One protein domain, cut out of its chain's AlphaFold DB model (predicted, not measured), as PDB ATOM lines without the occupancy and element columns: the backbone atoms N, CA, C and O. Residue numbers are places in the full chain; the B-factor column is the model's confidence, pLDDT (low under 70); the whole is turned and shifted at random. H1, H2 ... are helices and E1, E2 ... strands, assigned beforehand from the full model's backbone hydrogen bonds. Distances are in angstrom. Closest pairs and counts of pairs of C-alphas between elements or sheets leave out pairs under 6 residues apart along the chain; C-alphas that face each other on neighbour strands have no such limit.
ATOM      1  N   LEU A   9       9.989  48.283  42.110       94.56
ATOM      2  CA  LEU A   9       8.714  48.552  41.443       94.56
ATOM      3  C   LEU A   9       8.138  49.877  41.938       94.56
ATOM      4  O   LEU A   9       8.148  50.148  43.136       94.56
ATOM      5  N   TYR A  10       7.616  50.688  41.025       95.88
ATOM      6  CA  TYR A  10       6.883  51.902  41.374       95.88
ATOM      7  C   TYR A  10       5.476  51.834  40.800       95.88
ATOM      8  O   TYR A  10       5.297  51.734  39.587       95.88
ATOM      9  N   PHE A  11       4.474  51.877  41.661       94.75
ATOM     10  CA  PHE A  11       3.078  51.804  41.273       94.75
ATOM     11  C   PHE A  11       2.532  53.209  41.058       94.75
ATOM     12  O   PHE A  11       2.606  54.050  41.947       94.75
ATOM     13  N   THR A  12       2.020  53.487  39.866       93.69
ATOM     14  CA  THR A  12       1.457  54.798  39.535       93.69
ATOM     15  C   THR A  12       0.384  54.678  38.464       93.69
ATOM     16  O   THR A  12       0.325  53.696  37.717       93.69
ATOM     17  N   ASN A  13      -0.474  55.690  38.392       91.69
ATOM     18  CA  ASN A  13      -1.395  55.898  37.280       91.69
ATOM     19  C   ASN A  13      -0.902  56.971  36.294       91.69
ATOM     20  O   ASN A  13      -1.480  57.092  35.212       91.69
ATOM     21  N   ASP A  14       0.162  57.709  36.627       92.06
ATOM     22  CA  ASP A  14       0.775  58.702  35.746       92.06
ATOM     23  C   ASP A  14       1.931  58.094  34.940       92.06
ATOM     24  O   ASP A  14       3.019  57.840  35.458       92.06
ATOM     25  N   PHE A  15       1.687  57.884  33.648       93.06
ATOM     26  CA  PHE A  15       2.676  57.405  32.678       93.06
ATOM     27  C   PHE A  15       3.094  58.506  31.695       93.06
ATOM     28  O   PHE A  15       3.452  58.218  30.550       93.06
ATOM     29  N   SER A  16       3.027  59.773  32.115       94.88
ATOM     30  CA  SER A  16       3.574  60.885  31.342       94.88
ATOM     31  C   SER A  16       5.070  60.660  31.046       94.88
ATOM     32  O   SER A  16       5.795  60.140  31.899       94.88
ATOM     33  N   PRO A  17       5.572  61.029  29.851       93.88
ATOM     34  CA  PRO A  17       6.965  60.770  29.471       93.88
ATOM     35  C   PRO A  17       7.993  61.324  30.465       93.88
ATOM     36  O   PRO A  17       9.034  60.706  30.680       93.88
ATOM     37  N   GLU A  18       7.682  62.462  31.089       94.75
ATOM     38  CA  GLU A  18       8.515  63.103  32.110       94.75
ATOM     39  C   GLU A  18       8.614  62.234  33.373       94.75
ATOM     40  O   GLU A  18       9.722  61.897  33.795       94.75
ATOM     41  N   ASN A  19       7.475  61.775  33.909       92.38
ATOM     42  CA  ASN A  19       7.432  60.930  35.102       92.38
ATOM     43  C   ASN A  19       8.088  59.558  34.869       92.38
ATOM     44  O   ASN A  19       8.834  59.057  35.713       92.38
ATOM     45  N   VAL A  20       7.866  58.954  33.693       94.50
ATOM     46  CA  VAL A  20       8.520  57.686  33.326       94.50
ATOM     47  C   VAL A  20      10.040  57.851  33.299       94.50
ATOM     48  O   VAL A  20      10.745  57.037  33.895       94.50
ATOM     49  N   ALA A  21      10.550  58.895  32.638       95.31
ATOM     50  CA  ALA A  21      11.986  59.132  32.526       95.31
ATOM     51  C   ALA A  21      12.637  59.390  33.893       95.31
ATOM     52  O   ALA A  21      13.726  58.878  34.166       95.31
ATOM     53  N   GLU A  22      11.967  60.141  34.769       95.44
ATOM     54  CA  GLU A  22      12.464  60.431  36.112       95.44
ATOM     55  C   GLU A  22      12.532  59.171  36.986       95.44
ATOM     56  O   GLU A  22      13.586  58.861  37.551       95.44
ATOM     57  N   LEU A  23      11.444  58.403  37.062       94.44
ATOM     58  CA  LEU A  23      11.376  57.200  37.894       94.44
ATOM     59  C   LEU A  23      12.296  56.088  37.373       94.44
ATOM     60  O   LEU A  23      12.958  55.409  38.163       94.44
ATOM     61  N   GLN A  24      12.429  55.941  36.051       93.69
ATOM     62  CA  GLN A  24      13.400  55.013  35.464       93.69
ATOM     63  C   GLN A  24      14.847  55.435  35.740       93.69
ATOM     64  O   GLN A  24      15.682  54.574  36.019       93.69
ATOM     65  N   LYS A  25      15.156  56.742  35.741       94.94
ATOM     66  CA  LYS A  25      16.481  57.256  36.138       94.94
ATOM     67  C   LYS A  25      16.812  56.926  37.598       94.94
ATOM     68  O   LYS A  25      17.976  56.698  37.918       94.94
ATOM     69  N   GLN A  26      15.804  56.855  38.467       92.44
ATOM     70  CA  GLN A  26      15.935  56.399  39.859       92.44
ATOM     71  C   GLN A  26      16.010  54.862  39.997       92.44
ATOM     72  O   GLN A  26      16.171  54.335  41.102       92.44
ATOM     73  N   GLY A  27      15.918  54.126  38.884       92.81
ATOM     74  CA  GLY A  27      15.997  52.667  38.838       92.81
ATOM     75  C   GLY A  27      14.675  51.953  39.115       92.81
ATOM     76  O   GLY A  27      14.686  50.743  39.349       92.81
ATOM     77  N   TYR A  28      13.544  52.665  39.098       95.12
ATOM     78  CA  TYR A  28      12.232  52.051  39.249       95.12
ATOM     79  C   TYR A  28      11.693  51.517  37.927       95.12
ATOM     80  O   TYR A  28      11.823  52.120  36.862       95.12
ATOM     81  N   ILE A  29      10.996  50.391  38.027       94.06
ATOM     82  CA  ILE A  29      10.167  49.852  36.965       94.06
ATOM     83  C   ILE A  29       8.718  50.189  37.299       94.06
ATOM     84  O   ILE A  29       8.181  49.738  38.312       94.06
ATOM     85  N   LEU A  30       8.083  50.981  36.442       94.44
ATOM     86  CA  LEU A  30       6.727  51.444  36.689       94.44
ATOM     87  C   LEU A  30       5.714  50.316  36.463       94.44
ATOM     88  O   LEU A  30       5.856  49.478  35.563       94.44
ATOM     89  N   ARG A  31       4.675  50.300  37.288       94.44
ATOM     90  CA  ARG A  31       3.553  49.367  37.243       94.44
ATOM     91  C   ARG A  31       2.260  50.124  37.454       94.44
ATOM     92  O   ARG A  31       2.213  51.092  38.204       94.44
ATOM     93  N   LYS A  32       1.191  49.661  36.816       91.75
ATOM     94  CA  LYS A  32      -0.139  50.193  37.084       91.75
ATOM     95  C   LYS A  32      -0.737  49.434  38.261       91.75
ATOM     96  O   LYS A  32      -0.914  48.224  38.165       91.75
ATOM     97  N   ALA A  33      -1.062  50.133  39.344       85.19
ATOM     98  CA  ALA A  33      -1.652  49.521  40.537       85.19
ATOM     99  C   ALA A  33      -2.937  48.751  40.212       85.19
ATOM    100  O   ALA A  33      -3.101  47.606  40.619       85.19
ATOM    101  N   SER A  34      -3.794  49.341  39.373       85.69
ATOM    102  CA  SER A  34      -5.071  48.750  38.964       85.69
ATOM    103  C   SER A  34      -4.945  47.520  38.060       85.69
ATOM    104  O   SER A  34      -5.965  46.962  37.674       85.69
ATOM    105  N   ALA A  35      -3.738  47.162  37.611       84.50
ATOM    106  CA  ALA A  35      -3.525  45.956  36.815       84.50
ATOM    107  C   ALA A  35      -3.368  44.704  37.690       84.50
ATOM    108  O   ALA A  35      -3.425  43.602  37.154       84.50
ATOM    109  N   TYR A  36      -3.179  44.875  39.003       85.31
ATOM    110  CA  TYR A  36      -3.055  43.774  39.949       85.31
ATOM    111  C   TYR A  36      -4.413  43.354  40.497       85.31
ATOM    112  O   TYR A  36      -5.213  44.187  40.926       85.31
ATOM    113  N   HIS A  37      -4.610  42.045  40.555       85.25
ATOM    114  CA  HIS A  37      -5.746  41.383  41.174       85.25
ATOM    115  C   HIS A  37      -5.253  40.449  42.281       85.25
ATOM    116  O   HIS A  37      -4.114  39.990  42.267       85.25
ATOM    117  N   GLU A  38      -6.115  40.131  43.247       77.44
ATOM    118  CA  GLU A  38      -5.741  39.321  44.420       77.44
ATOM    119  C   GLU A  38      -5.230  37.913  44.071       77.44
ATOM    120  O   GLU A  38      -4.452  37.334  44.824       77.44
ATOM    121  N   ALA A  39      -5.649  37.364  42.927       82.44
ATOM    122  CA  ALA A  39      -5.214  36.055  42.446       82.44
ATOM    123  C   ALA A  39      -3.877  36.089  41.682       82.44
ATOM    124  O   ALA A  39      -3.344  35.029  41.342       82.44
ATOM    125  N   ASP A  40      -3.338  37.276  41.393       85.50
ATOM    126  CA  ASP A  40      -2.110  37.410  40.620       85.50
ATOM    127  C   ASP A  40      -0.887  37.021  41.454       85.50
ATOM    128  O   ASP A  40      -0.761  37.321  42.644       85.50
ATOM    129  N   THR A  41       0.080  36.380  40.803       85.88
ATOM    130  CA  THR A  41       1.383  36.136  41.419       85.88
ATOM    131  C   THR A  41       2.156  37.445  41.536       85.88
ATOM    132  O   THR A  41       2.386  38.118  40.529       85.88
ATOM    133  N   LEU A  42       2.610  37.777  42.744       89.44
ATOM    134  CA  LEU A  42       3.426  38.968  42.980       89.44
ATOM    135  C   LEU A  42       4.807  38.830  42.328       89.44
ATOM    136  O   LEU A  42       5.460  37.785  42.419       89.44
ATOM    137  N   GLU A  43       5.268  39.901  41.686       88.44
ATOM    138  CA  GLU A  43       6.615  39.964  41.135       88.44
ATOM    139  C   GLU A  43       7.633  40.061  42.272       88.44
ATOM    140  O   GLU A  43       7.495  40.873  43.184       88.44
ATOM    141  N   ALA A  44       8.698  39.264  42.199       85.31
ATOM    142  CA  ALA A  44       9.816  39.419  43.115       85.31
ATOM    143  C   ALA A  44      10.505  40.776  42.882       85.31
ATOM    144  O   ALA A  44      10.868  41.133  41.754       85.31
ATOM    145  N   CYS A  45      10.691  41.528  43.962       87.00
ATOM    146  CA  CYS A  45      11.298  42.852  43.963       87.00
ATOM    147  C   CYS A  45      11.970  43.124  45.311       87.00
ATOM    148  O   CYS A  45      11.557  42.587  46.338       87.00
ATOM    149  N   ILE A  46      12.986  43.983  45.300       88.50
ATOM    150  CA  ILE A  46      13.674  44.438  46.517       88.50
ATOM    151  C   ILE A  46      12.974  45.639  47.158       88.50
ATOM    152  O   ILE A  46      13.183  45.927  48.330       88.50
ATOM    153  N   GLU A  47      12.145  46.342  46.387       90.25
ATOM    154  CA  GLU A  47      11.456  47.544  46.835       90.25
ATOM    155  C   GLU A  47      10.173  47.767  46.036       90.25
ATOM    156  O   GLU A  47      10.133  47.499  44.831       90.25
ATOM    157  N   VAL A  48       9.155  48.299  46.712       93.25
ATOM    158  CA  VAL A  48       7.913  48.797  46.118       93.25
ATOM    159  C   VAL A  48       7.623  50.205  46.641       93.25
ATOM    160  O   VAL A  48       7.823  50.474  47.825       93.25
ATOM    161  N   ALA A  49       7.157  51.097  45.771       93.44
ATOM    162  CA  ALA A  49       6.822  52.482  46.106       93.44
ATOM    163  C   ALA A  49       5.621  52.988  45.282       93.44
ATOM    164  O   ALA A  49       5.231  52.347  44.308       93.44
ATOM    165  N   GLY A  50       5.045  54.132  45.665       94.06
ATOM    166  CA  GLY A  50       3.887  54.741  44.994       94.06
ATOM    167  C   GLY A  50       2.541  54.181  45.470       94.06
ATOM    168  O   GLY A  50       2.372  53.887  46.653       94.06
ATOM    169  N   ASP A  51       1.595  54.019  44.545       93.69
ATOM    170  CA  ASP A  51       0.243  53.477  44.755       93.69
ATOM    171  C   ASP A  51       0.271  51.944  44.957       93.69
ATOM    172  O   ASP A  51      -0.279  51.174  44.169       93.69
ATOM    173  N   VAL A  52       1.001  51.474  45.970       93.38
ATOM    174  CA  VAL A  52       1.310  50.049  46.163       93.38
ATOM    175  C   VAL A  52       0.039  49.227  46.459       93.38
ATOM    176  O   VAL A  52      -0.671  49.538  47.417       93.38
ATOM    177  N   PRO A  53      -0.236  48.136  45.713       92.75
ATOM    178  CA  PRO A  53      -1.347  47.234  46.007       92.75
ATOM    179  C   PRO A  53      -1.218  46.555  47.376       92.75
ATOM    180  O   PRO A  53      -0.120  46.173  47.791       92.75
ATOM    181  N   GLN A  54      -2.356  46.306  48.032       90.69
ATOM    182  CA  GLN A  54      -2.410  45.736  49.384       90.69
ATOM    183  C   GLN A  54      -1.630  44.418  49.520       90.69
ATOM    184  O   GLN A  54      -0.900  44.234  50.488       90.69
ATOM    185  N   ALA A  55      -1.681  43.546  48.511       89.38
ATOM    186  CA  ALA A  55      -0.971  42.267  48.530       89.38
ATOM    187  C   ALA A  55       0.561  42.411  48.681       89.38
ATOM    188  O   ALA A  55       1.197  41.590  49.343       89.38
ATOM    189  N   TYR A  56       1.171  43.466  48.120       91.19
ATOM    190  CA  TYR A  56       2.599  43.745  48.320       91.19
ATOM    191  C   TYR A  56       2.884  44.265  49.733       91.19
ATOM    192  O   TYR A  56       3.893  43.884  50.327       91.19
ATOM    193  N   LEU A  57       1.993  45.089  50.292       90.50
ATOM    194  CA  LEU A  57       2.109  45.562  51.676       90.50
ATOM    195  C   LEU A  57       2.019  44.396  52.667       90.50
ATOM    196  O   LEU A  57       2.850  44.292  53.570       90.50
ATOM    197  N   ASP A  58       1.078  43.477  52.450       89.81
ATOM    198  CA  ASP A  58       0.902  42.281  53.276       89.81
ATOM    199  C   ASP A  58       2.123  41.359  53.190       89.81
ATOM    200  O   ASP A  58       2.593  40.838  54.207       89.81
ATOM    201  N   LEU A  59       2.696  41.195  51.992       87.88
ATOM    202  CA  LEU A  59       3.930  40.435  51.800       87.88
ATOM    203  C   LEU A  59       5.105  41.059  52.566       87.88
ATOM    204  O   LEU A  59       5.851  40.333  53.230       87.88
ATOM    205  N   ILE A  60       5.269  42.383  52.506       86.69
ATOM    206  CA  ILE A  60       6.316  43.098  53.251       86.69
ATOM    207  C   ILE A  60       6.110  42.923  54.755       86.69
ATOM    208  O   ILE A  60       7.056  42.577  55.465       86.69
ATOM    209  N   ALA A  61       4.882  43.116  55.239       86.81
ATOM    210  CA  ALA A  61       4.544  42.964  56.648       86.81
ATOM    211  C   ALA A  61       4.844  41.542  57.144       86.81
ATOM    212  O   ALA A  61       5.522  41.371  58.160       86.81
ATOM    213  N   ARG A  62       4.430  40.519  56.387       85.62
ATOM    214  CA  ARG A  62       4.706  39.109  56.693       85.62
ATOM    215  C   ARG A  62       6.199  38.795  56.665       85.62
ATOM    216  O   ARG A  62       6.695  38.108  57.552       85.62
ATOM    217  N   THR A  63       6.923  39.293  55.667       83.69
ATOM    218  CA  THR A  63       8.374  39.073  55.548       83.69
ATOM    219  C   THR A  63       9.112  39.704  56.723       83.69
ATOM    220  O   THR A  63       9.943  39.051  57.350       83.69
ATOM    221  N   LYS A  64       8.752  40.939  57.090       82.62
ATOM    222  CA  LYS A  64       9.303  41.631  58.257       82.62
ATOM    223  C   LYS A  64       8.996  40.884  59.556       82.62
ATOM    224  O   LYS A  64       9.897  40.708  60.370       82.62
ATOM    225  N   ALA A  65       7.763  40.404  59.734       75.75
ATOM    226  CA  ALA A  65       7.382  39.592  60.887       75.75
ATOM    227  C   ALA A  65       8.213  38.299  60.973       75.75
ATOM    228  O   ALA A  65       8.775  38.011  62.025       75.75
ATOM    229  N   ASN A  66       8.381  37.580  59.859       75.25
ATOM    230  CA  ASN A  66       9.187  36.357  59.808       75.25
ATOM    231  C   ASN A  66      10.665  36.604  60.157       75.25
ATOM    232  O   ASN A  66      11.253  35.807  60.885       75.25
ATOM    233  N   ILE A  67      11.262  37.701  59.667       72.00
ATOM    234  CA  ILE A  67      12.643  38.088  60.007       72.00
ATOM    235  C   ILE A  67      12.772  38.340  61.514       72.00
ATOM    236  O   ILE A  67      13.709  37.852  62.145       72.00
ATOM    237  N   VAL A  68      11.816  39.058  62.114       69.00
ATOM    238  CA  VAL A  68      11.804  39.306  63.564       69.00
ATOM    239  C   VAL A  68      11.679  37.994  64.340       69.00
ATOM    240  O   VAL A  68      12.451  37.772  65.269       69.00
ATOM    241  N   THR A  69      10.768  37.100  63.946       62.34
ATOM    242  CA  THR A  69      10.613  35.786  64.587       62.34
ATOM    243  C   THR A  69      11.895  34.956  64.508       62.34
ATOM    244  O   THR A  69      12.302  34.404  65.526       62.34
ATOM    245  N   ALA A  70      12.572  34.913  63.357       59.41
ATOM    246  CA  ALA A  70      13.845  34.207  63.211       59.41
ATOM    247  C   ALA A  70      14.937  34.789  64.126       59.41
ATOM    248  O   ALA A  70      15.610  34.038  64.826       59.41
ATOM    249  N   ASN A  71      15.071  36.117  64.202       58.22
ATOM    250  CA  ASN A  71      16.042  36.759  65.095       58.22
ATOM    251  C   ASN A  71      15.750  36.486  66.583       58.22
ATOM    252  O   ASN A  71      16.679  36.293  67.368       58.22
ATOM    253  N   VAL A  72      14.474  36.428  66.977       58.59
ATOM    254  CA  VAL A  72      14.070  36.068  68.349       58.59
ATOM    255  C   VAL A  72      14.369  34.596  68.638       58.59
ATOM    256  O   VAL A  72      14.868  34.276  69.709       58.59
ATOM    257  N   GLN A  73      14.155  33.699  67.676       56.47
ATOM    258  CA  GLN A  73      14.474  32.274  67.825       56.47
ATOM    259  C   GLN A  73      15.991  31.998  67.886       56.47
ATOM    260  O   GLN A  73      16.408  30.973  68.417       56.47
ATOM    261  N   VAL A  74      16.815  32.925  67.384       57.09
ATOM    262  CA  VAL A  74      18.289  32.914  67.484       57.09
ATOM    263  C   VAL A  74      18.791  33.601  68.771       57.09
ATOM    264  O   VAL A  74      19.979  33.548  69.085       57.09
ATOM    265  N   SER A  75      17.908  34.220  69.561       56.88
ATOM    266  CA  SER A  75      18.269  34.802  70.859       56.88
ATOM    267  C   SER A  75      18.536  33.684  71.876       56.88
ATOM    268  O   SER A  75      17.608  33.164  72.476       56.88
TER     269      SER A  75
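What this domain is: This is residues 9 to 75 of the 154 residues of an uncharacterized protein of Acinetobacter terrae (UniProt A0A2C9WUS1). A small sheet of three parallel strands, in the order E2 E1 E3, sits between short helix H1 and long helix H2, whose residues 61 to 73 stick out as an arm. The 67 printed residues hold E1, H1, E2, E3, H2 along the chain, class mixed. The whole is loose, radius of gyration of the C-alphas 14.8 A, and flat, 50 by 28 by 15 A.

How they stand to each other: Start at inner strand E1, residues 9 to 11. Parallel to it at 18 degrees is E3, residues 47 to 50; find N 9 and O 47 within hydrogen-bond range, 2.8 A. Parallel to E1 at 43 degrees is E2, residues 28 to 31, with N 10 and O 29 at 2.9 A. H1, residues 17 to 25, only grazes the sheet; its closest C-alphas to E2 are Val 20 and Leu 30, 7.3 A. E1, H1, E2 form a strand-helix-strand unit, parallel neighbour strands with a helix between, its crossover right-handed. H2, residues 54 to 73, only grazes the sheet; C-alphas Val 48 and Tyr 56 of E3 and H2 come closest, 7.7 A. H1 and H2 are apart. In both helices every O i to N i+4 pair is within hydrogen-bond range.

Where its parts are: Find C-alpha 9, where E1 begins, at (8.714, 48.552, 41.443). H1 is 12.1 A long, E3 10.6 A. From C-alpha 54 at (-2.410, 45.736, 49.384), H2 runs 28.4 A to C-alpha 73.

The domain as a whole: The farthest C-alphas, Pro 17 and Ser 75, are 50.2 A apart. The printed part has no cut. The E2 to E3 link, residues 32 to 46, is long. Residues 68 to 75 have pLDDT under 70.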